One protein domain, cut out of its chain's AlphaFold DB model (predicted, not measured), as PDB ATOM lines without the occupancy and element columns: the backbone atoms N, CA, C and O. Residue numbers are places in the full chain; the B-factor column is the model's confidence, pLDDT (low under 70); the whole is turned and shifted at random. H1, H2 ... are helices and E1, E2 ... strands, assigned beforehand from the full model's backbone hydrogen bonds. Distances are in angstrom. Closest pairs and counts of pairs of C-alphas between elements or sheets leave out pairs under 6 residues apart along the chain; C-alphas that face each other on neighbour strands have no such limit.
ATOM      1  N   LYS A  25      27.821 -29.003 -98.371       78.94
ATOM      2  CA  LYS A  25      29.024 -28.420 -97.757       78.94
ATOM      3  C   LYS A  25      29.775 -27.490 -98.716       78.94
ATOM      4  O   LYS A  25      30.239 -26.426 -98.311       78.94
ATOM      5  N   THR A  26      29.890 -27.870 -99.989       78.69
ATOM      6  CA  THR A  26      30.574 -27.044-100.995       78.69
ATOM      7  C   THR A  26      29.763 -25.796-101.326       78.69
ATOM      8  O   THR A  26      30.332 -24.711-101.398       78.69
ATOM      9  N   SER A  27      28.438 -25.921-101.420       80.31
ATOM     10  CA  SER A  27      27.517 -24.795-101.600       80.31
ATOM     11  C   SER A  27      27.628 -23.783-100.459       80.31
ATOM     12  O   SER A  27      27.785 -22.590-100.700       80.31
ATOM     13  N   GLN A  28      27.623 -24.253 -99.208       82.88
ATOM     14  CA  GLN A  28      27.780 -23.394 -98.030       82.88
ATOM     15  C   GLN A  28      29.137 -22.676 -98.023       82.88
ATOM     16  O   GLN A  28      29.204 -21.472 -97.770       82.88
ATOM     17  N   ASN A  29      30.223 -23.388 -98.341       84.31
ATOM     18  CA  ASN A  29      31.559 -22.799 -98.416       84.31
ATOM     19  C   ASN A  29      31.677 -21.767 -99.543       84.31
ATOM     20  O   ASN A  29      32.237 -20.691 -99.327       84.31
ATOM     21  N   PHE A  30      31.124 -22.063-100.720       82.44
ATOM     22  CA  PHE A  30      31.122 -21.143-101.852       82.44
ATOM     23  C   PHE A  30      30.279 -19.898-101.562       82.44
ATOM     24  O   PHE A  30      30.725 -18.779-101.817       82.44
ATOM     25  N   ALA A  31      29.108 -20.061-100.943       86.31
ATOM     26  CA  ALA A  31      28.278 -18.945-100.507       86.31
ATOM     27  C   ALA A  31      28.988 -18.081 -99.454       86.31
ATOM     28  O   ALA A  31      28.964 -16.855 -99.546       86.31
ATOM     29  N   LYS A  32      29.694 -18.699 -98.495       88.56
ATOM     30  CA  LYS A  32      30.498 -17.975 -97.500       88.56
ATOM     31  C   LYS A  32      31.634 -17.199 -98.162       88.56
ATOM     32  O   LYS A  32      31.847 -16.034 -97.842       88.56
ATOM     33  N   TRP A  33      32.367 -17.813 -99.088       87.50
ATOM     34  CA  TRP A  33      33.397 -17.108 -99.852       87.50
ATOM     35  C   TRP A  33      32.799 -15.932-100.641       87.50
ATOM     36  O   TRP A  33      33.302 -14.817-100.531       87.50
ATOM     37  N   SER A  34      31.674 -16.144-101.324       88.56
ATOM     38  CA  SER A  34      30.958 -15.121-102.100       88.56
ATOM     39  C   SER A  34      30.507 -13.939-101.236       88.56
ATOM     40  O   SER A  34      30.702 -12.788-101.611       88.56
ATOM     41  N   ALA A  35      29.983 -14.202-100.035       90.44
ATOM     42  CA  ALA A  35      29.612 -13.155 -99.086       90.44
ATOM     43  C   ALA A  35      30.814 -12.323 -98.618       90.44
ATOM     44  O   ALA A  35      30.686 -11.109 -98.469       90.44
ATOM     45  N   LYS A  36      31.996 -12.935 -98.445       89.06
ATOM     46  CA  LYS A  36      33.226 -12.179 -98.149       89.06
ATOM     47  C   LYS A  36      33.624 -11.276 -99.313       89.06
ATOM     48  O   LYS A  36      34.011 -10.139 -99.069       89.06
ATOM     49  N   GLN A  37      33.510 -11.762-100.551       87.75
ATOM     50  CA  GLN A  37      33.798 -10.956-101.741       87.75
ATOM     51  C   GLN A  37      32.820  -9.782-101.865       87.75
ATOM     52  O   GLN A  37      33.249  -8.651-102.051       87.75
ATOM     53  N   ALA A  38      31.518 -10.027-101.686       89.88
ATOM     54  CA  ALA A  38      30.497  -8.981-101.707       89.88
ATOM     55  C   ALA A  38      30.744  -7.908-100.634       89.88
ATOM     56  O   ALA A  38      30.642  -6.718-100.919       89.88
ATOM     57  N   TYR A  39      31.117  -8.324 -99.418       88.44
ATOM     58  CA  TYR A  39      31.484  -7.411 -98.336       88.44
ATOM     59  C   TYR A  39      32.719  -6.572 -98.673       88.44
ATOM     60  O   TYR A  39      32.678  -5.353 -98.538       88.44
ATOM     61  N   ALA A  40      33.800  -7.216 -99.125       86.31
ATOM     62  CA  ALA A  40      35.031  -6.527 -99.497       86.31
ATOM     63  C   ALA A  40      34.770  -5.494-100.600       86.31
ATOM     64  O   ALA A  40      35.207  -4.355-100.490       86.31
ATOM     65  N   TYR A  41      33.976  -5.871-101.602       86.00
ATOM     66  CA  TYR A  41      33.617  -4.991-102.704       86.00
ATOM     67  C   TYR A  41      32.745  -3.812-102.248       86.00
ATOM     68  O   TYR A  41      33.020  -2.664-102.587       86.00
ATOM     69  N   TRP A  42      31.724  -4.059-101.418       89.06
ATOM     70  CA  TRP A  42      30.931  -2.979-100.820       89.06
ATOM     71  C   TRP A  42      31.815  -2.019-100.015       89.06
ATOM     72  O   TRP A  42      31.679  -0.803-100.143       89.06
ATOM     73  N   SER A  43      32.741  -2.558 -99.217       88.06
ATOM     74  CA  SER A  43      33.657  -1.769 -98.394       88.06
ATOM     75  C   SER A  43      34.612  -0.932 -99.241       88.06
ATOM     76  O   SER A  43      34.832   0.243 -98.946       88.06
ATOM     77  N   GLU A  44      35.126  -1.497-100.333       86.38
ATOM     78  CA  GLU A  44      35.987  -0.789-101.273       86.38
ATOM     79  C   GLU A  44      35.265   0.381-101.951       86.38
ATOM     80  O   GLU A  44      35.839   1.470-102.026       86.38
ATOM     81  N   GLU A  45      34.025   0.190-102.408       85.69
ATOM     82  CA  GLU A  45      33.248   1.240-103.084       85.69
ATOM     83  C   GLU A  45      32.781   2.336-102.108       85.69
ATOM     84  O   GLU A  45      32.777   3.511-102.463       85.69
ATOM     85  N   ASN A  46      32.430   1.984-100.865       86.31
ATOM     86  CA  ASN A  46      31.877   2.939 -99.887       86.31
ATOM     87  C   ASN A  46      32.916   3.503 -98.912       86.31
ATOM     88  O   ASN A  46      32.587   4.383 -98.120       86.31
ATOM     89  N   LYS A  47      34.155   2.994 -98.937       87.12
ATOM     90  CA  LYS A  47      35.228   3.340 -97.987       87.12
ATOM     91  C   LYS A  47      34.783   3.227 -96.521       87.12
ATOM     92  O   LYS A  47      35.190   4.016 -95.673       87.12
ATOM     93  N   ALA A  48      33.944   2.234 -96.234       86.75
ATOM     94  CA  ALA A  48      33.320   2.021 -94.933       86.75
ATOM     95  C   ALA A  48      33.221   0.528 -94.597       86.75
ATOM     96  O   ALA A  48      33.364  -0.335 -95.466       86.75
ATOM     97  N   CYS A  49      32.925   0.218 -93.336       85.00
ATOM     98  CA  CYS A  49      32.563  -1.129 -92.898       85.00
ATOM     99  C   CYS A  49      31.041  -1.239 -92.775       85.00
ATOM    100  O   CYS A  49      30.406  -0.332 -92.238       85.00
ATOM    101  N   LEU A  50      30.455  -2.353 -93.230       86.44
ATOM    102  CA  LEU A  50      29.045  -2.632 -92.942       86.44
ATOM    103  C   LEU A  50      28.814  -2.687 -91.432       86.44
ATOM    104  O   LEU A  50      29.645  -3.212 -90.684       86.44
ATOM    105  N   SER A  51      27.646  -2.202 -91.015       84.81
ATOM    106  CA  SER A  51      27.165  -2.351 -89.645       84.81
ATOM    107  C   SER A  51      27.106  -3.832 -89.261       84.81
ATOM    108  O   SER A  51      26.990  -4.698 -90.127       84.81
ATOM    109  N   ALA A  52      27.118  -4.139 -87.966       83.75
ATOM    110  CA  ALA A  52      26.873  -5.501 -87.495       83.75
ATOM    111  C   ALA A  52      25.412  -5.947 -87.649       83.75
ATOM    112  O   ALA A  52      25.089  -7.097 -87.374       83.75
ATOM    113  N   GLU A  53      24.511  -5.055 -88.056       86.00
ATOM    114  CA  GLU A  53      23.124  -5.394 -88.368       86.00
ATOM    115  C   GLU A  53      22.955  -5.833 -89.819       86.00
ATOM    116  O   GLU A  53      21.960  -6.484 -90.129       86.00
ATOM    117  N   ALA A  54      23.939  -5.552 -90.674       89.25
ATOM    118  CA  ALA A  54      23.856  -5.837 -92.091       89.25
ATOM    119  C   ALA A  54      23.671  -7.331 -92.381       89.25
ATOM    120  O   ALA A  54      24.325  -8.203 -91.794       89.25
ATOM    121  N   VAL A  55      22.810  -7.619 -93.355       91.25
ATOM    122  CA  VAL A  55      22.587  -8.969 -93.869       91.25
ATOM    123  C   VAL A  55      23.018  -9.031 -95.324       91.25
ATOM    124  O   VAL A  55      22.542  -8.277 -96.168       91.25
ATOM    125  N   VAL A  56      23.907  -9.975 -95.617       92.19
ATOM    126  CA  VAL A  56      24.391 -10.290 -96.958       92.19
ATOM    127  C   VAL A  56      23.716 -11.579 -97.417       92.19
ATOM    128  O   VAL A  56      24.064 -12.672 -96.965       92.19
ATOM    129  N   GLY A  57      22.736 -11.460 -98.302       90.69
ATOM    130  CA  GLY A  57      22.088 -12.582 -98.968       90.69
ATOM    131  C   GLY A  57      22.851 -12.981-100.227       90.69
ATOM    132  O   GLY A  57      23.194 -12.109-101.015       90.69
ATOM    133  N   ILE A  58      23.097 -14.277-100.436       88.62
ATOM    134  CA  ILE A  58      23.794 -14.828-101.604       88.62
ATOM    135  C   ILE A  58      22.891 -15.788-102.382       88.62
ATOM    136  O   ILE A  58      22.375 -16.772-101.844       88.62
ATOM    137  N   VAL A  59      22.777 -15.531-103.684       82.88
ATOM    138  CA  VAL A  59      22.209 -16.444-104.679       82.88
ATOM    139  C   VAL A  59      23.341 -16.896-105.594       82.88
ATOM    140  O   VAL A  59      23.962 -16.077-106.265       82.88
ATOM    141  N   MET A  60      23.638 -18.194-105.618       79.50
ATOM    142  CA  MET A  60      24.682 -18.736-106.492       79.50
ATOM    143  C   MET A  60      24.168 -18.815-107.929       79.50
ATOM    144  O   MET A  60      23.094 -19.365-108.179       79.50
ATOM    145  N   LEU A  61      24.951 -18.297-108.871       72.81
ATOM    146  CA  LEU A  61      24.626 -18.346-110.286       72.81
ATOM    147  C   LEU A  61      25.123 -19.620-110.909       72.81
ATOM    148  O   LEU A  61      26.312 -19.935-110.896       72.81
ATOM    149  N   THR A  62      24.142 -20.353-111.407       58.84
ATOM    150  CA  THR A  62      24.282 -21.737-111.753       58.84
ATOM    151  C   THR A  62      23.411 -22.043-112.993       58.84
ATOM    152  O   THR A  62      22.214 -22.231-112.842       58.84
ATOM    153  N   ASN A  63      23.968 -22.072-114.221       52.53
ATOM    154  CA  ASN A  63      23.315 -22.509-115.474       52.53
ATOM    155  C   ASN A  63      22.765 -23.911-115.245       52.53
ATOM    156  O   ASN A  63      23.503 -24.899-115.287       52.53
ATOM    157  N   ASP A  64      21.457 -23.997-115.082       44.81
ATOM    158  CA  ASP A  64      20.721 -25.065-115.733       44.81
ATOM    159  C   ASP A  64      21.051 -25.010-117.241       44.81
ATOM    160  O   ASP A  64      21.320 -23.931-117.772       44.81
ATOM    161  N   ARG A  65      21.017 -26.116-117.992       42.69
ATOM    162  CA  ARG A  65      21.247 -26.075-119.462       42.69
ATOM    163  C   ARG A  65      20.153 -25.293-120.225       42.69
ATOM    164  O   ARG A  65      20.069 -25.362-121.449       42.69
ATOM    165  N   LYS A  66      19.298 -24.567-119.504       46.97
ATOM    166  CA  LYS A  66      18.183 -23.749-119.961       46.97
ATOM    167  C   LYS A  66      18.477 -22.292-119.621       46.97
ATOM    168  O   LYS A  66      18.979 -21.993-118.543       46.97
ATOM    169  N   ALA A  67      18.149 -21.390-120.538       50.94
ATOM    170  CA  ALA A  67      18.336 -19.961-120.338       50.94
ATOM    171  C   ALA A  67      17.543 -19.472-119.112       50.94
ATOM    172  O   ALA A  67      16.318 -19.358-119.169       50.94
ATOM    173  N   ASP A  68      18.239 -19.167-118.016       54.72
ATOM    174  CA  ASP A  68      17.670 -18.426-116.895       54.72
ATOM    175  C   ASP A  68      17.696 -16.933-117.244       54.72
ATOM    176  O   ASP A  68      18.741 -16.353-117.557       54.72
ATOM    177  N   LYS A  69      16.518 -16.306-117.252       62.59
ATOM    178  CA  LYS A  69      16.395 -14.874-117.528       62.59
ATOM    179  C   LYS A  69      16.784 -14.035-116.320       62.59
ATOM    180  O   LYS A  69      17.209 -12.900-116.521       62.59
ATOM    181  N   PHE A  70      16.723 -14.582-115.105       68.12
ATOM    182  CA  PHE A  70      16.941 -13.835-113.873       68.12
ATOM    183  C   PHE A  70      18.309 -13.135-113.836       68.12
ATOM    184  O   PHE A  70      18.339 -11.934-113.568       68.12
ATOM    185  N   PRO A  71      19.442 -13.775-114.201       62.53
ATOM    186  CA  PRO A  71      20.720 -13.078-114.207       62.53
ATOM    187  C   PRO A  71      20.814 -11.950-115.228       62.53
ATOM    188  O   PRO A  71      21.444 -10.930-114.958       62.53
ATOM    189  N   ASN A  72      20.166 -12.114-116.380       65.31
ATOM    190  CA  ASN A  72      20.133 -11.105-117.435       65.31
ATOM    191  C   ASN A  72      19.186  -9.946-117.094       65.31
ATOM    192  O   ASN A  72      19.481  -8.796-117.413       65.31
ATOM    193  N   GLU A  73      18.062 -10.222-116.434       70.00
ATOM    194  CA  GLU A  73      17.135  -9.210-115.917       70.00
ATOM    195  C   GLU A  73      17.783  -8.406-114.790       70.00
ATOM    196  O   GLU A  73      17.800  -7.178-114.843       70.00
ATOM    197  N   MET A  74      18.426  -9.086-113.839       67.12
ATOM    198  CA  MET A  74      19.201  -8.436-112.787       67.12
ATOM    199  C   MET A  74      20.352  -7.616-113.360       67.12
ATOM    200  O   MET A  74      20.527  -6.467-112.975       67.12
ATOM    201  N   ALA A  75      21.095  -8.151-114.330       67.38
ATOM    202  CA  ALA A  75      22.124  -7.401-115.037       67.38
ATOM    203  C   ALA A  75      21.553  -6.081-115.598       67.38
ATOM    204  O   ALA A  75      22.101  -5.012-115.330       67.38
ATOM    205  N   LYS A  76      20.419  -6.117-116.309       70.56
ATOM    206  CA  LYS A  76      19.768  -4.898-116.825       70.56
ATOM    207  C   LYS A  76      19.425  -3.895-115.718       70.56
ATOM    208  O   LYS A  76      19.683  -2.712-115.905       70.56
ATOM    209  N   LEU A  77      18.907  -4.360-114.579       70.19
ATOM    210  CA  LEU A  77      18.574  -3.503-113.431       70.19
ATOM    211  C   LEU A  77      19.808  -2.850-112.792       70.19
ATOM    212  O   LEU A  77      19.734  -1.710-112.343       70.19
ATOM    213  N   LEU A  78      20.942  -3.553-112.757       71.38
ATOM    214  CA  LEU A  78      22.193  -3.029-112.193       71.38
ATOM    215  C   LEU A  78      22.911  -2.046-113.121       71.38
ATOM    216  O   LEU A  78      23.804  -1.334-112.673       71.38
ATOM    217  N   GLY A  79      22.546  -2.009-114.404       69.44
ATOM    218  CA  GLY A  79      23.174  -1.134-115.383       69.44
ATOM    219  C   GLY A  79      24.600  -1.558-115.746       69.44
ATOM    220  O   GLY A  79      24.938  -2.745-115.785       69.44
ATOM    221  N   SER A  80      25.425  -0.574-116.091       68.38
ATOM    222  CA  SER A  80      26.801  -0.740-116.564       68.38
ATOM    223  C   SER A  80      27.724  -1.329-115.483       68.38
ATOM    224  O   SER A  80      27.731  -0.855-114.350       68.38
ATOM    225  N   GLY A  81      28.512  -2.353-115.829       69.12
ATOM    226  CA  GLY A  81      29.420  -3.053-114.907       69.12
ATOM    227  C   GLY A  81      30.892  -2.659-115.037       69.12
ATOM    228  O   GLY A  81      31.279  -1.967-115.971       69.12
ATOM    229  N   ARG A  82      31.739  -3.155-114.131       67.31
ATOM    230  CA  ARG A  82      33.204  -3.084-114.236       67.31
ATOM    231  C   ARG A  82      33.776  -4.472-114.530       67.31
ATOM    232  O   ARG A  82      33.314  -5.478-113.991       67.31
ATOM    233  N   THR A  83      34.814  -4.520-115.358       64.31
ATOM    234  CA  THR A  83      35.563  -5.750-115.647       64.31
ATOM    235  C   THR A  83      36.895  -5.717-114.922       64.31
ATOM    236  O   THR A  83      37.680  -4.789-115.110       64.31
ATOM    237  N   MET A  84      37.180  -6.751-114.136       57.47
ATOM    238  CA  MET A  84      38.504  -6.982-113.572       57.47
ATOM    239  C   MET A  84      39.218  -8.054-114.396       57.47
ATOM    240  O   MET A  84      38.770  -9.197-114.499       57.47
ATOM    241  N   THR A  85      40.356  -7.689-114.986       59.03
ATOM    242  CA  THR A  85      41.196  -8.635-115.730       59.03
ATOM    243  C   THR A  85      42.348  -9.077-114.839       59.03
ATOM    244  O   THR A  85      43.207  -8.270-114.488       59.03
ATOM    245  N   HIS A  86      42.388 -10.357-114.468       49.53
ATOM    246  CA  HIS A  86      43.507 -10.913-113.707       49.53
ATOM    247  C   HIS A  86      44.586 -11.430-114.683       49.53
ATOM    248  O   HIS A  86      44.542 -12.572-115.141       49.53
ATOM    249  N   GLY A  87      45.553 -10.568-115.023       48.72
ATOM    250  CA  GLY A  87      46.747 -10.911-115.814       48.72
ATOM    251  C   GLY A  87      46.527 -11.131-117.324       48.72
ATOM    252  O   GLY A  87      45.458 -10.862-117.861       48.72
ATOM    253  N   LYS A  88      47.567 -11.630-118.021       51.75
ATOM    254  CA  LYS A  88      47.589 -11.944-119.473       51.75
ATOM    255  C   LYS A  88      46.746 -13.185-119.840       51.75
ATOM    256  O   LYS A  88      47.239 -14.087-120.513       51.75
ATOM    257  N   LYS A  89      45.508 -13.297-119.361       53.00
ATOM    258  CA  LYS A  89      44.615 -14.400-119.748       53.00
ATOM    259  C   LYS A  89      43.659 -13.971-120.864       53.00
ATOM    260  O   LYS A  89      43.345 -12.791-121.005       53.00
ATOM    261  N   SER A  90      43.225 -14.938-121.671       56.91
ATOM    262  CA  SER A  90      42.234 -14.749-122.736       56.91
ATOM    263  C   SER A  90      40.900 -14.222-122.183       56.91
ATOM    264  O   SER A  90      40.608 -14.373-120.997       56.91
ATOM    265  N   PHE A  91      40.078 -13.607-123.041       56.12
ATOM    266  CA  PHE A  91      38.820 -12.937-122.670       56.12
ATOM    267  C   PHE A  91      37.871 -13.816-121.821       56.12
ATOM    268  O   PHE A  91      37.274 -13.324-120.868       56.12
ATOM    269  N   GLY A  92      37.837 -15.135-122.054       55.53
ATOM    270  CA  GLY A  92      37.061 -16.107-121.256       55.53
ATOM    271  C   GLY A  92      37.553 -16.334-119.811       55.53
ATOM    272  O   GLY A  92      36.997 -17.147-119.074       55.53
ATOM    273  N   SER A  93      38.613 -15.643-119.381       55.34
ATOM    274  CA  SER A  93      39.163 -15.698-118.016       55.34
ATOM    275  C   SER A  93      38.931 -14.431-117.190       55.34
ATOM    276  O   SER A  93      39.598 -14.224-116.174       55.34
ATOM    277  N   GLN A  94      38.035 -13.558-117.641       63.28
ATOM    278  CA  GLN A  94      37.737 -12.293-116.979       63.28
ATOM    279  C   GLN A  94      36.776 -12.471-115.799       63.28
ATOM    280  O   GLN A  94      35.926 -13.366-115.780       63.28
ATOM    281  N   PHE A  95      36.927 -11.593-114.810       69.88
ATOM    282  CA  PHE A  95      35.980 -11.425-113.721       69.88
ATOM    283  C   PHE A  95      35.111 -10.208-114.015       69.88
ATOM    284  O   PHE A  95      35.622  -9.134-114.350       69.88
ATOM    285  N   PHE A  96      33.806 -10.356-113.843       73.69
ATOM    286  CA  PHE A  96      32.855  -9.276-114.072       73.69
ATOM    287  C   PHE A  96      32.116  -8.957-112.789       73.69
ATOM    288  O   PHE A  96      31.591  -9.861-112.137       73.69
ATOM    289  N   TYR A  97      32.039  -7.670-112.468       78.75
ATOM    290  CA  TYR A  97      31.291  -7.188-111.322       78.75
ATOM    291  C   TYR A  97      30.315  -6.095-111.737       78.75
ATOM    292  O   TYR A  97      30.619  -5.230-112.560       78.75
ATOM    293  N   ARG A  98      29.124  -6.121-111.151       81.50
ATOM    294  CA  ARG A  98      28.161  -5.022-111.222       81.50
ATOM    295  C   ARG A  98      27.756  -4.631-109.823       81.50
ATOM    296  O   ARG A  98      27.607  -5.499-108.969       81.50
ATOM    297  N   TYR A  99      27.562  -3.340-109.629       86.19
ATOM    298  CA  TYR A  99      27.274  -2.739-108.343       86.19
ATOM    299  C   TYR A  99      26.188  -1.691-108.525       86.19
ATOM    300  O   TYR A  99      26.338  -0.781-109.336       86.19
ATOM    301  N   SER A 100      25.106  -1.822-107.769       86.06
ATOM    302  CA  SER A 100      24.070  -0.800-107.678       86.06
ATOM    303  C   SER A 100      23.671  -0.639-106.226       86.06
ATOM    304  O   SER A 100      23.469  -1.629-105.520       86.06
ATOM    305  N   ARG A 101      23.566   0.606-105.771       87.75
ATOM    306  CA  ARG A 101      23.206   0.932-104.395       87.75
ATOM    307  C   ARG A 101      22.068   1.933-104.382       87.75
ATOM    308  O   ARG A 101      22.149   2.972-105.028       87.75
ATOM    309  N   ASN A 102      21.050   1.624-103.590       86.94
ATOM    310  CA  ASN A 102      20.049   2.577-103.153       86.94
ATOM    311  C   ASN A 102      20.401   3.018-101.717       86.94
ATOM    312  O   ASN A 102      20.111   2.278-100.773       86.94
ATOM    313  N   PRO A 103      21.044   4.187-101.532       84.81
ATOM    314  CA  PRO A 103      21.460   4.652-100.211       84.81
ATOM    315  C   PRO A 103      20.277   5.001 -99.301       84.81
ATOM    316  O   PRO A 103      20.382   4.814 -98.094       84.81
ATOM    317  N   GLU A 104      19.149   5.455 -99.855       86.62
ATOM    318  CA  GLU A 104      17.950   5.799 -99.077       86.62
ATOM    319  C   GLU A 104      17.346   4.558 -98.414       86.62
ATOM    320  O   GLU A 104      16.946   4.584 -97.250       86.62
ATOM    321  N   GLN A 105      17.339   3.444 -99.147       85.06
ATOM    322  CA  GLN A 105      16.877   2.154 -98.642       85.06
ATOM    323  C   GLN A 105      17.982   1.384 -97.902       85.06
ATOM    324  O   GLN A 105      17.688   0.430 -97.190       85.06
ATOM    325  N   GLY A 106      19.255   1.772 -98.028       87.94
ATOM    326  CA  GLY A 106      20.377   1.000 -97.483       87.94
ATOM    327  C   GLY A 106      20.492  -0.386 -98.124       87.94
ATOM    328  O   GLY A 106      20.864  -1.352 -97.458       87.94
ATOM    329  N   ILE A 107      20.125  -0.492 -99.404       88.81
ATOM    330  CA  ILE A 107      20.173  -1.735-100.171       88.81
ATOM    331  C   ILE A 107      21.289  -1.630-101.200       88.81
ATOM    332  O   ILE A 107      21.313  -0.707-102.014       88.81
ATOM    333  N   THR A 108      22.174  -2.617-101.215       90.62
ATOM    334  CA  THR A 108      23.157  -2.790-102.282       90.62
ATOM    335  C   THR A 108      22.956  -4.126-102.979       90.62
ATOM    336  O   THR A 108      22.778  -5.164-102.346       90.62
ATOM    337  N   LEU A 109      23.036  -4.106-104.301       89.12
ATOM    338  CA  LEU A 109      23.027  -5.278-105.153       89.12
ATOM    339  C   LEU A 109      24.382  -5.422-105.840       89.12
ATOM    340  O   LEU A 109      24.884  -4.475-106.451       89.12
ATOM    341  N   ILE A 110      24.950  -6.622-105.771       88.81
ATOM    342  CA  ILE A 110      26.202  -6.965-106.444       88.81
ATOM    343  C   ILE A 110      25.975  -8.197-107.307       88.81
ATOM    344  O   ILE A 110      25.451  -9.204-106.839       88.81
ATOM    345  N   GLN A 111      26.406  -8.135-108.559       84.44
ATOM    346  CA  GLN A 111      26.588  -9.312-109.399       84.44
ATOM    347  C   GLN A 111      28.077  -9.563-109.533       84.44
ATOM    348  O   GLN A 111      28.806  -8.647-109.899       84.44
ATOM    349  N   ALA A 112      28.518 -10.787-109.291       82.38
ATOM    350  CA  ALA A 112      29.882 -11.215-109.547       82.38
ATOM    351  C   ALA A 112      29.853 -12.461-110.425       82.38
ATOM    352  O   ALA A 112      29.209 -13.452-110.081       82.38
ATOM    353  N   VAL A 113      30.551 -12.430-111.552       76.19
ATOM    354  CA  VAL A 113      30.690 -13.578-112.451       76.19
ATOM    355  C   VAL A 113      32.171 -13.885-112.600       76.19
ATOM    356  O   VAL A 113      32.968 -13.027-112.976       76.19
ATOM    357  N   TYR A 114      32.525 -15.116-112.249       70.12
ATOM    358  CA  TYR A 114      33.860 -15.680-112.312       70.12
ATOM    359  C   TYR A 114      33.889 -16.780-113.362       70.12
ATOM    360  O   TYR A 114      33.395 -17.884-113.120       70.12
ATOM    361  N   HIS A 115      34.499 -16.478-114.509       64.69
ATOM    362  CA  HIS A 115      34.435 -17.312-115.707       64.69
ATOM    363  C   HIS A 115      32.998 -17.518-116.205       64.69
ATOM    364  O   HIS A 115      32.024 -17.403-115.466       64.69
ATOM    365  N   GLU A 116      32.856 -17.884-117.474       56.84
ATOM    366  CA  GLU A 116      31.566 -18.149-118.139       56.84
ATOM    367  C   GLU A 116      30.724 -19.266-117.471       56.84
ATOM    368  O   GLU A 116      29.633 -19.612-117.926       56.84
ATOM    369  N   SER A 117      31.231 -19.855-116.384       57.81
ATOM    370  CA  SER A 117      30.689 -21.019-115.709       57.81
ATOM    371  C   SER A 117      30.393 -20.832-114.222       57.81
ATOM    372  O   SER A 117      29.889 -21.782-113.629       57.81
ATOM    373  N   THR A 118      30.648 -19.696-113.566       71.25
ATOM    374  CA  THR A 118      30.317 -19.560-112.130       71.25
ATOM    375  C   THR A 118      30.083 -18.107-111.726       71.25
ATOM    376  O   THR A 118      30.741 -17.199-112.207       71.25
ATOM    377  N   GLY A 119      29.152 -17.849-110.815       79.81
ATOM    378  CA  GLY A 119      28.959 -16.505-110.280       79.81
ATOM    379  C   GLY A 119      28.069 -16.488-109.052       79.81
ATOM    380  O   GLY A 119      27.631 -17.529-108.562       79.81
ATOM    381  N   PHE A 120      27.769 -15.294-108.567       83.44
ATOM    382  CA  PHE A 120      26.784 -15.070-107.526       83.44
ATOM    383  C   PHE A 120      26.120 -13.699-107.675       83.44
ATOM    384  O   PHE A 120      26.692 -12.757-108.224       83.44
ATOM    385  N   PHE A 121      24.916 -13.592-107.126       85.94
ATOM    386  CA  PHE A 121      24.303 -12.329-106.750       85.94
ATOM    387  C   PHE A 121      24.368 -12.158-105.243       85.94
ATOM    388  O   PHE A 121      24.097 -13.102-104.498       85.94
ATOM    389  N   ALA A 122      24.688 -10.946-104.811       90.38
ATOM    390  CA  ALA A 122      24.577 -10.529-103.431       90.38
ATOM    391  C   ALA A 122      23.539  -9.414-103.284       90.38
ATOM    392  O   ALA A 122      23.574  -8.430-104.020       90.38
ATOM    393  N   LEU A 123      22.646  -9.569-102.308       91.19
ATOM    394  CA  LEU A 123      21.780  -8.513-101.790       91.19
ATOM    395  C   LEU A 123      22.268  -8.162-100.387       91.19
ATOM    396  O   LEU A 123      22.146  -8.968 -99.464       91.19
ATOM    397  N   ILE A 124      22.807  -6.964-100.227       92.38
ATOM    398  CA  ILE A 124      23.232  -6.427 -98.942       92.38
ATOM    399  C   ILE A 124      22.140  -5.484 -98.450       92.38
ATOM    400  O   ILE A 124      21.869  -4.467 -99.081       92.38
ATOM    401  N   ASP A 125      21.531  -5.830 -97.324       90.62
ATOM    402  CA  ASP A 125      20.658  -4.944 -96.561       90.62
ATOM    403  C   ASP A 125      21.460  -4.419 -95.370       90.62
ATOM    404  O   ASP A 125      21.715  -5.155 -94.416       90.62
ATOM    405  N   GLU A 126      21.923  -3.174 -95.462       90.06
ATOM    406  CA  GLU A 126      22.938  -2.579 -94.578       90.06
ATOM    407  C   GLU A 126      22.476  -2.451 -93.118       90.06
ATOM    408  O   GLU A 126      23.309  -2.384 -92.210       90.06
ATOM    409  N   LEU A 127      21.159  -2.433 -92.898       87.56
ATOM    410  CA  LEU A 127      20.518  -2.254 -91.593       87.56
ATOM    411  C   LEU A 127      19.439  -3.316 -91.315       87.56
ATOM    412  O   LEU A 127      18.683  -3.184 -90.356       87.56
ATOM    413  N   ASN A 128      19.339  -4.356 -92.152       87.69
ATOM    414  CA  ASN A 128      18.325  -5.412 -92.044       87.69
ATOM    415  C   ASN A 128      16.880  -4.868 -91.949       87.69
ATOM    416  O   ASN A 128      16.066  -5.358 -91.160       87.69
ATOM    417  N   LYS A 129      16.567  -3.832 -92.738       87.00
ATOM    418  CA  LYS A 129      15.239  -3.194 -92.780       87.00
ATOM    419  C   LYS A 129      14.228  -3.947 -93.651       87.00
ATOM    420  O   LYS A 129      13.037  -3.676 -93.542       87.00
ATOM    421  N   HIS A 130      14.690  -4.894 -94.467       85.88
ATOM    422  CA  HIS A 130      13.914  -5.607 -95.487       85.88
ATOM    423  C   HIS A 130      14.001  -7.136 -95.297       85.88
ATOM    424  O   HIS A 130      14.467  -7.874 -96.183       85.88
ATOM    425  N   PRO A 131      13.587  -7.667 -94.130       82.12
ATOM    426  CA  PRO A 131      13.675  -9.097 -93.834       82.12
ATOM    427  C   PRO A 131      12.886  -9.968 -94.825       82.12
ATOM    428  O   PRO A 131      13.249 -11.123 -95.061       82.12
ATOM    429  N   GLU A 132      11.831  -9.431 -95.435       81.06
ATOM    430  CA  GLU A 132      11.024 -10.081 -96.465       81.06
ATOM    431  C   GLU A 132      11.811 -10.340 -97.755       81.06
ATOM    432  O   GLU A 132      11.655 -11.411 -98.348       81.06
ATOM    433  N   LEU A 133      12.708  -9.429 -98.153       76.44
ATOM    434  CA  LEU A 133      13.596  -9.635 -99.300       76.44
ATOM    435  C   LEU A 133      14.617 -10.728 -98.986       76.44
ATOM    436  O   LEU A 133      14.790 -11.674 -99.757       76.44
ATOM    437  N   GLN A 134      15.223 -10.650 -97.802       78.56
ATOM    438  CA  GLN A 134      16.217 -11.616 -97.339       78.56
ATOM    439  C   GLN A 134      15.624 -13.023 -97.158       78.56
ATOM    440  O   GLN A 134      16.300 -14.023 -97.392       78.56
ATOM    441  N   SER A 135      14.346 -13.142 -96.785       75.25
ATOM    442  CA  SER A 135      13.687 -14.437 -96.549       75.25
ATOM    443  C   SER A 135      13.654 -15.361 -97.773       75.25
ATOM    444  O   SER A 135      13.618 -16.582 -97.615       75.25
ATOM    445  N   LYS A 136      13.714 -14.783 -98.979       77.19
ATOM    446  CA  LYS A 136      13.669 -15.495-100.263       77.19
ATOM    447  C   LYS A 136      15.044 -15.991-100.721       77.19
ATOM    448  O   LYS A 136      15.127 -16.727-101.701       77.19
ATOM    449  N   ILE A 137      16.117 -15.597-100.032       79.00
ATOM    450  CA  ILE A 137      17.491 -15.879-100.446       79.00
ATOM    451  C   ILE A 137      18.021 -17.144 -99.742       79.00
ATOM    452  O   ILE A 137      17.928 -17.239 -98.512       79.00
ATOM    453  N   PRO A 138      18.605 -18.116-100.481       78.75
ATOM    454  CA  PRO A 138      19.015 -19.404 -99.915       78.75
ATOM    455  C   PRO A 138      20.095 -19.301 -98.834       78.75
ATOM    456  O   PRO A 138      19.988 -19.951 -97.793       78.75
ATOM    457  N   PHE A 139      21.121 -18.478 -99.065       86.31
ATOM    458  CA  PHE A 139      22.235 -18.292 -98.139       86.31
ATOM    459  C   PHE A 139      22.240 -16.868 -97.622       86.31
ATOM    460  O   PHE A 139      22.148 -15.922 -98.397       86.31
ATOM    461  N   ARG A 140      22.375 -16.703 -96.312       89.50
ATOM    462  CA  ARG A 140      22.437 -15.388 -95.682       89.50
ATOM    463  C   ARG A 140      23.542 -15.354 -94.665       89.50
ATOM    464  O   ARG A 140      23.764 -16.335 -93.957       89.50
ATOM    465  N   PHE A 141      24.187 -14.206 -94.572       90.25
ATOM    466  CA  PHE A 141      25.288 -13.983 -93.663       90.25
ATOM    467  C   PHE A 141      25.092 -12.666 -92.929       90.25
ATOM    468  O   PHE A 141      24.679 -11.680 -93.530       90.25
ATOM    469  N   LYS A 142      25.399 -12.654 -91.636       88.50
ATOM    470  CA  LYS A 142      25.445 -11.444 -90.819       88.50
ATOM    471  C   LYS A 142      26.896 -11.102 -90.518       88.50
ATOM    472  O   LYS A 142      27.705 -11.997 -90.246       88.50
ATOM    473  N   THR A 143      27.223  -9.826 -90.584       73.56
ATOM    474  CA  THR A 143      28.493  -9.273 -90.113       73.56
ATOM    475  C   THR A 143      28.498  -9.250 -88.585       73.56
ATOM    476  O   THR A 143      27.502  -8.932 -87.945       73.56
ATOM    477  N   SER A 144      29.610  -9.626 -87.960       69.38
ATOM    478  CA  SER A 144      29.816  -9.423 -86.525       69.38
ATOM    479  C   SER A 144      30.713  -8.215 -86.270       69.38
ATOM    480  O   SER A 144      31.516  -7.834 -87.122       69.38
ATOM    481  N   ASN A 145      30.655  -7.678 -85.048       60.62
ATOM    482  CA  ASN A 145      31.568  -6.628 -84.572       60.62
ATOM    483  C   ASN A 145      33.057  -7.015 -84.706       60.62
ATOM    484  O   ASN A 145      33.918  -6.148 -84.741       60.62
ATOM    485  N   ALA A 146      33.365  -8.314 -84.802       59.03
ATOM    486  CA  ALA A 146      34.717  -8.848 -84.967       59.03
ATOM    487  C   ALA A 146      35.153  -8.994 -86.444       59.03
ATOM    488  O   ALA A 146      36.075  -9.753 -86.732       59.03
ATOM    489  N   MET A 147      34.474  -8.327 -87.388       58.81
ATOM    490  CA  MET A 147      34.742  -8.394 -88.840       58.81
ATOM    491  C   MET A 147      34.575  -9.798 -89.458       58.81
ATOM    492  O   MET A 147      35.066 -10.086 -90.550       58.81
ATOM    493  N   GLY A 148      33.860 -10.694 -88.772       64.81
ATOM    494  CA  GLY A 148      33.513 -12.016 -89.281       64.81
ATOM    495  C   GLY A 148      32.156 -12.006 -89.980       64.81
ATOM    496  O   GLY A 148      31.245 -11.304 -89.554       64.81
ATOM    497  N   ILE A 149      31.999 -12.829 -91.019       75.44
ATOM    498  CA  ILE A 149      30.676 -13.153 -91.566       75.44
ATOM    499  C   ILE A 149      30.218 -14.522 -91.053       75.44
ATOM    500  O   ILE A 149      30.964 -15.509 -91.113       75.44
ATOM    501  N   HIS A 150      28.986 -14.594 -90.563       83.00
ATOM    502  CA  HIS A 150      28.404 -15.809 -89.988       83.00
ATOM    503  C   HIS A 150      27.110 -16.140 -90.702       83.00
ATOM    504  O   HIS A 150      26.296 -15.254 -90.935       83.00
ATOM    505  N   MET A 151      26.926 -17.408 -91.066       80.69
ATOM    506  CA  MET A 151      25.711 -17.835 -91.752       80.69
ATOM    507  C   MET A 151      24.515 -17.743 -90.799       80.69
ATOM    508  O   MET A 151      24.593 -18.212 -89.666       80.69
ATOM    509  N   ILE A 152      23.414 -17.160 -91.266       82.19
ATOM    510  CA  ILE A 152      22.150 -17.085 -90.535       82.19
ATOM    511  C   ILE A 152      21.102 -17.929 -91.257       82.19
ATOM    512  O   ILE A 152      20.861 -17.782 -92.457       82.19
ATOM    513  N   TYR A 153      20.475 -18.841 -90.523       66.19
ATOM    514  CA  TYR A 153      19.407 -19.683 -91.050       66.19
ATOM    515  C   TYR A 153      18.047 -18.992 -90.874       66.19
ATOM    516  O   TYR A 153      17.861 -18.227 -89.922       66.19
ATOM    517  N   PRO A 154      17.058 -19.249 -91.752       54.12
ATOM    518  CA  PRO A 154      15.692 -18.814 -91.482       54.12
ATOM    519  C   PRO A 154      15.217 -19.447 -90.173       54.12
ATOM    520  O   PRO A 154      15.389 -20.655 -90.002       54.12
ATOM    521  N   LYS A 155      14.551 -18.666 -89.305       44.34
ATOM    522  CA  LYS A 155      13.973 -19.148 -88.033       44.34
ATOM    523  C   LYS A 155      13.154 -20.444 -88.193       44.34
ATOM    524  O   LYS A 155      13.157 -21.273 -87.288       44.34
ATOM    525  N   SER A 156      12.506 -20.645 -89.345       41.03
ATOM    526  CA  SER A 156      11.715 -21.841 -89.668       41.03
ATOM    527  C   SER A 156      12.531 -23.099 -90.015       41.03
ATOM    528  O   SER A 156      12.020 -24.196 -89.825       41.03
ATOM    529  N   ARG A 157      13.791 -22.988 -90.467       38.00
ATOM    530  CA  ARG A 157      14.677 -24.153 -90.703       38.00
ATOM    531  C   ARG A 157      15.594 -24.463 -89.525       38.00
ATOM    532  O   ARG A 157      15.957 -25.616 -89.333       38.00
ATOM    533  N   SER A 158      15.936 -23.472 -88.705       35.69
ATOM    534  CA  SER A 158      16.790 -23.679 -87.527       35.69
ATOM    535  C   SER A 158      16.137 -24.542 -86.441       35.69
ATOM    536  O   SER A 158      16.852 -25.245 -85.740       35.69
ATOM    537  N   ARG A 159      14.799 -24.565 -86.336       30.92
ATOM    538  CA  ARG A 159      14.086 -25.436 -85.381       30.92
ATOM    539  C   ARG A 159      13.962 -26.894 -85.847       30.92
ATOM    540  O   ARG A 159      13.674 -27.747 -85.033       30.92
ATOM    541  N   LEU A 160      14.152 -27.162 -87.140       34.19
ATOM    542  CA  LEU A 160      14.043 -28.502 -87.736       34.19
ATOM    543  C   LEU A 160      15.405 -29.202 -87.866       34.19
ATOM    544  O   LEU A 160      15.457 -30.408 -88.065       34.19
ATOM    545  N   LEU A 161      16.501 -28.441 -87.775       30.02
ATOM    546  CA  LEU A 161      17.873 -28.958 -87.819       30.02
ATOM    547  C   LEU A 161      18.570 -28.941 -86.449       30.02
ATOM    548  O   LEU A 161      19.547 -29.659 -86.269       30.02
ATOM    549  N   PHE A 162      18.092 -28.128 -85.497       33.12
ATOM    550  CA  PHE A 162      18.710 -27.948 -84.174       33.12
ATOM    551  C   PHE A 162      17.686 -27.797 -83.033       33.12
ATOM    552  O   PHE A 162      18.023 -27.251 -81.982       33.12
ATOM    553  N   GLY A 163      16.434 -28.207 -83.259       29.08
ATOM    554  CA  GLY A 163      15.367 -28.242 -82.255       29.08
ATOM    555  C   GLY A 163      14.885 -29.661 -82.029       29.08
ATOM    556  O   GLY A 163      14.777 -30.391 -83.038       29.08
TER     557      GLY A 163
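What this domain is: This is residues 25 to 163 of the 163 residues of an uncharacterized protein of Frigidibacter albus (UniProt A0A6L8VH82). A twisted sheet of seven strands curls round one long helix, H1, while two short helices, H2 and H3, cover parts of its other face: three layers, with helices on both faces of a sheet. The last helix, H4, lies off the sheet, and the loop of residues 64 to 69 sticks out. The printed part has 139 residues, with four named helices and seven named strands in the order H1 E1 H2 E2 E3 E4 E5 H3 E6 E7 H4; the antiparallel sheet runs E2 E3 E4 E5 E1 E6 E7. The class is mixed, and the whole is compact, with a radius of gyration of the C-alphas of 15.4 A and spans of 49 by 36 by 26 A.

How they stand to each other: Start at H1, residues 25 to 46: its closest C-alphas to E1, residues 55 to 61, are those of Ala 31 and Ile 58, 6.2 A apart. Next comes H2, residues 70 to 78, on the opposite face at a height over the sheet of 9.3 A; the C-alphas of Leu 78 and Ser 100, 5.4 A apart, are its closest to E3, residues 95 to 102. Then read a meander, each strand the antiparallel neighbour of the one before: edge strand E2, residues 82 to 84, then E3, then E4, residues 107 to 114, then E5, residues 118 to 125. Within hydrogen-bond range are N 82 and O 97 at 2.8 A, N 98 and O 111 at 2.8 A, and N 110 and O 122 at 2.9 A. E5 is antiparallel to E1, with N 57 and O 123 at 2.8 A. H3, residues 131 to 135, is on the same face as H2. E5, H3 and E6, residues 139 to 143, form a split strand-helix-strand unit, two strands running the same way with E1 between them, its crossover right-handed. E6 is antiparallel to E1, with N 56 and O 141 at 2.8 A, and forms a hairpin with edge strand E7, residues 149 to 151, with N 142 and O 150 at 2.8 A. H4, residues 155 to 161, is not on the sheet and is apart from H1. Every O i to N i+4 pair is within hydrogen-bond range in H1, H2 and H3; H4 has 1 of 3, and 1 of 4 O i to N i+3 pairs.

Where its parts are: Find C-alpha 25 at (29.024, -28.420, -97.757); from there H1 runs 31.6 A to C-alpha 46 at (31.877, 2.939, -99.887). E1 is 19.0 A long, H2 12.1 A, E3 23.7 A, E4 23.0 A, E5 23.4 A and E6 13.6 A; E2, H3 and E7 are shorter. H4 runs 10.6 A to C-alpha 161 at (17.873, -28.958, -87.819).

The domain as a whole: The C-alphas farthest apart are those of Lys 88 and Gly 163, 51.9 A. The printed part has no cut, and no link is long. Mean pLDDT of the printed part is 73.7; look for low values at residues 79 to 95 and 153 to 163, among others.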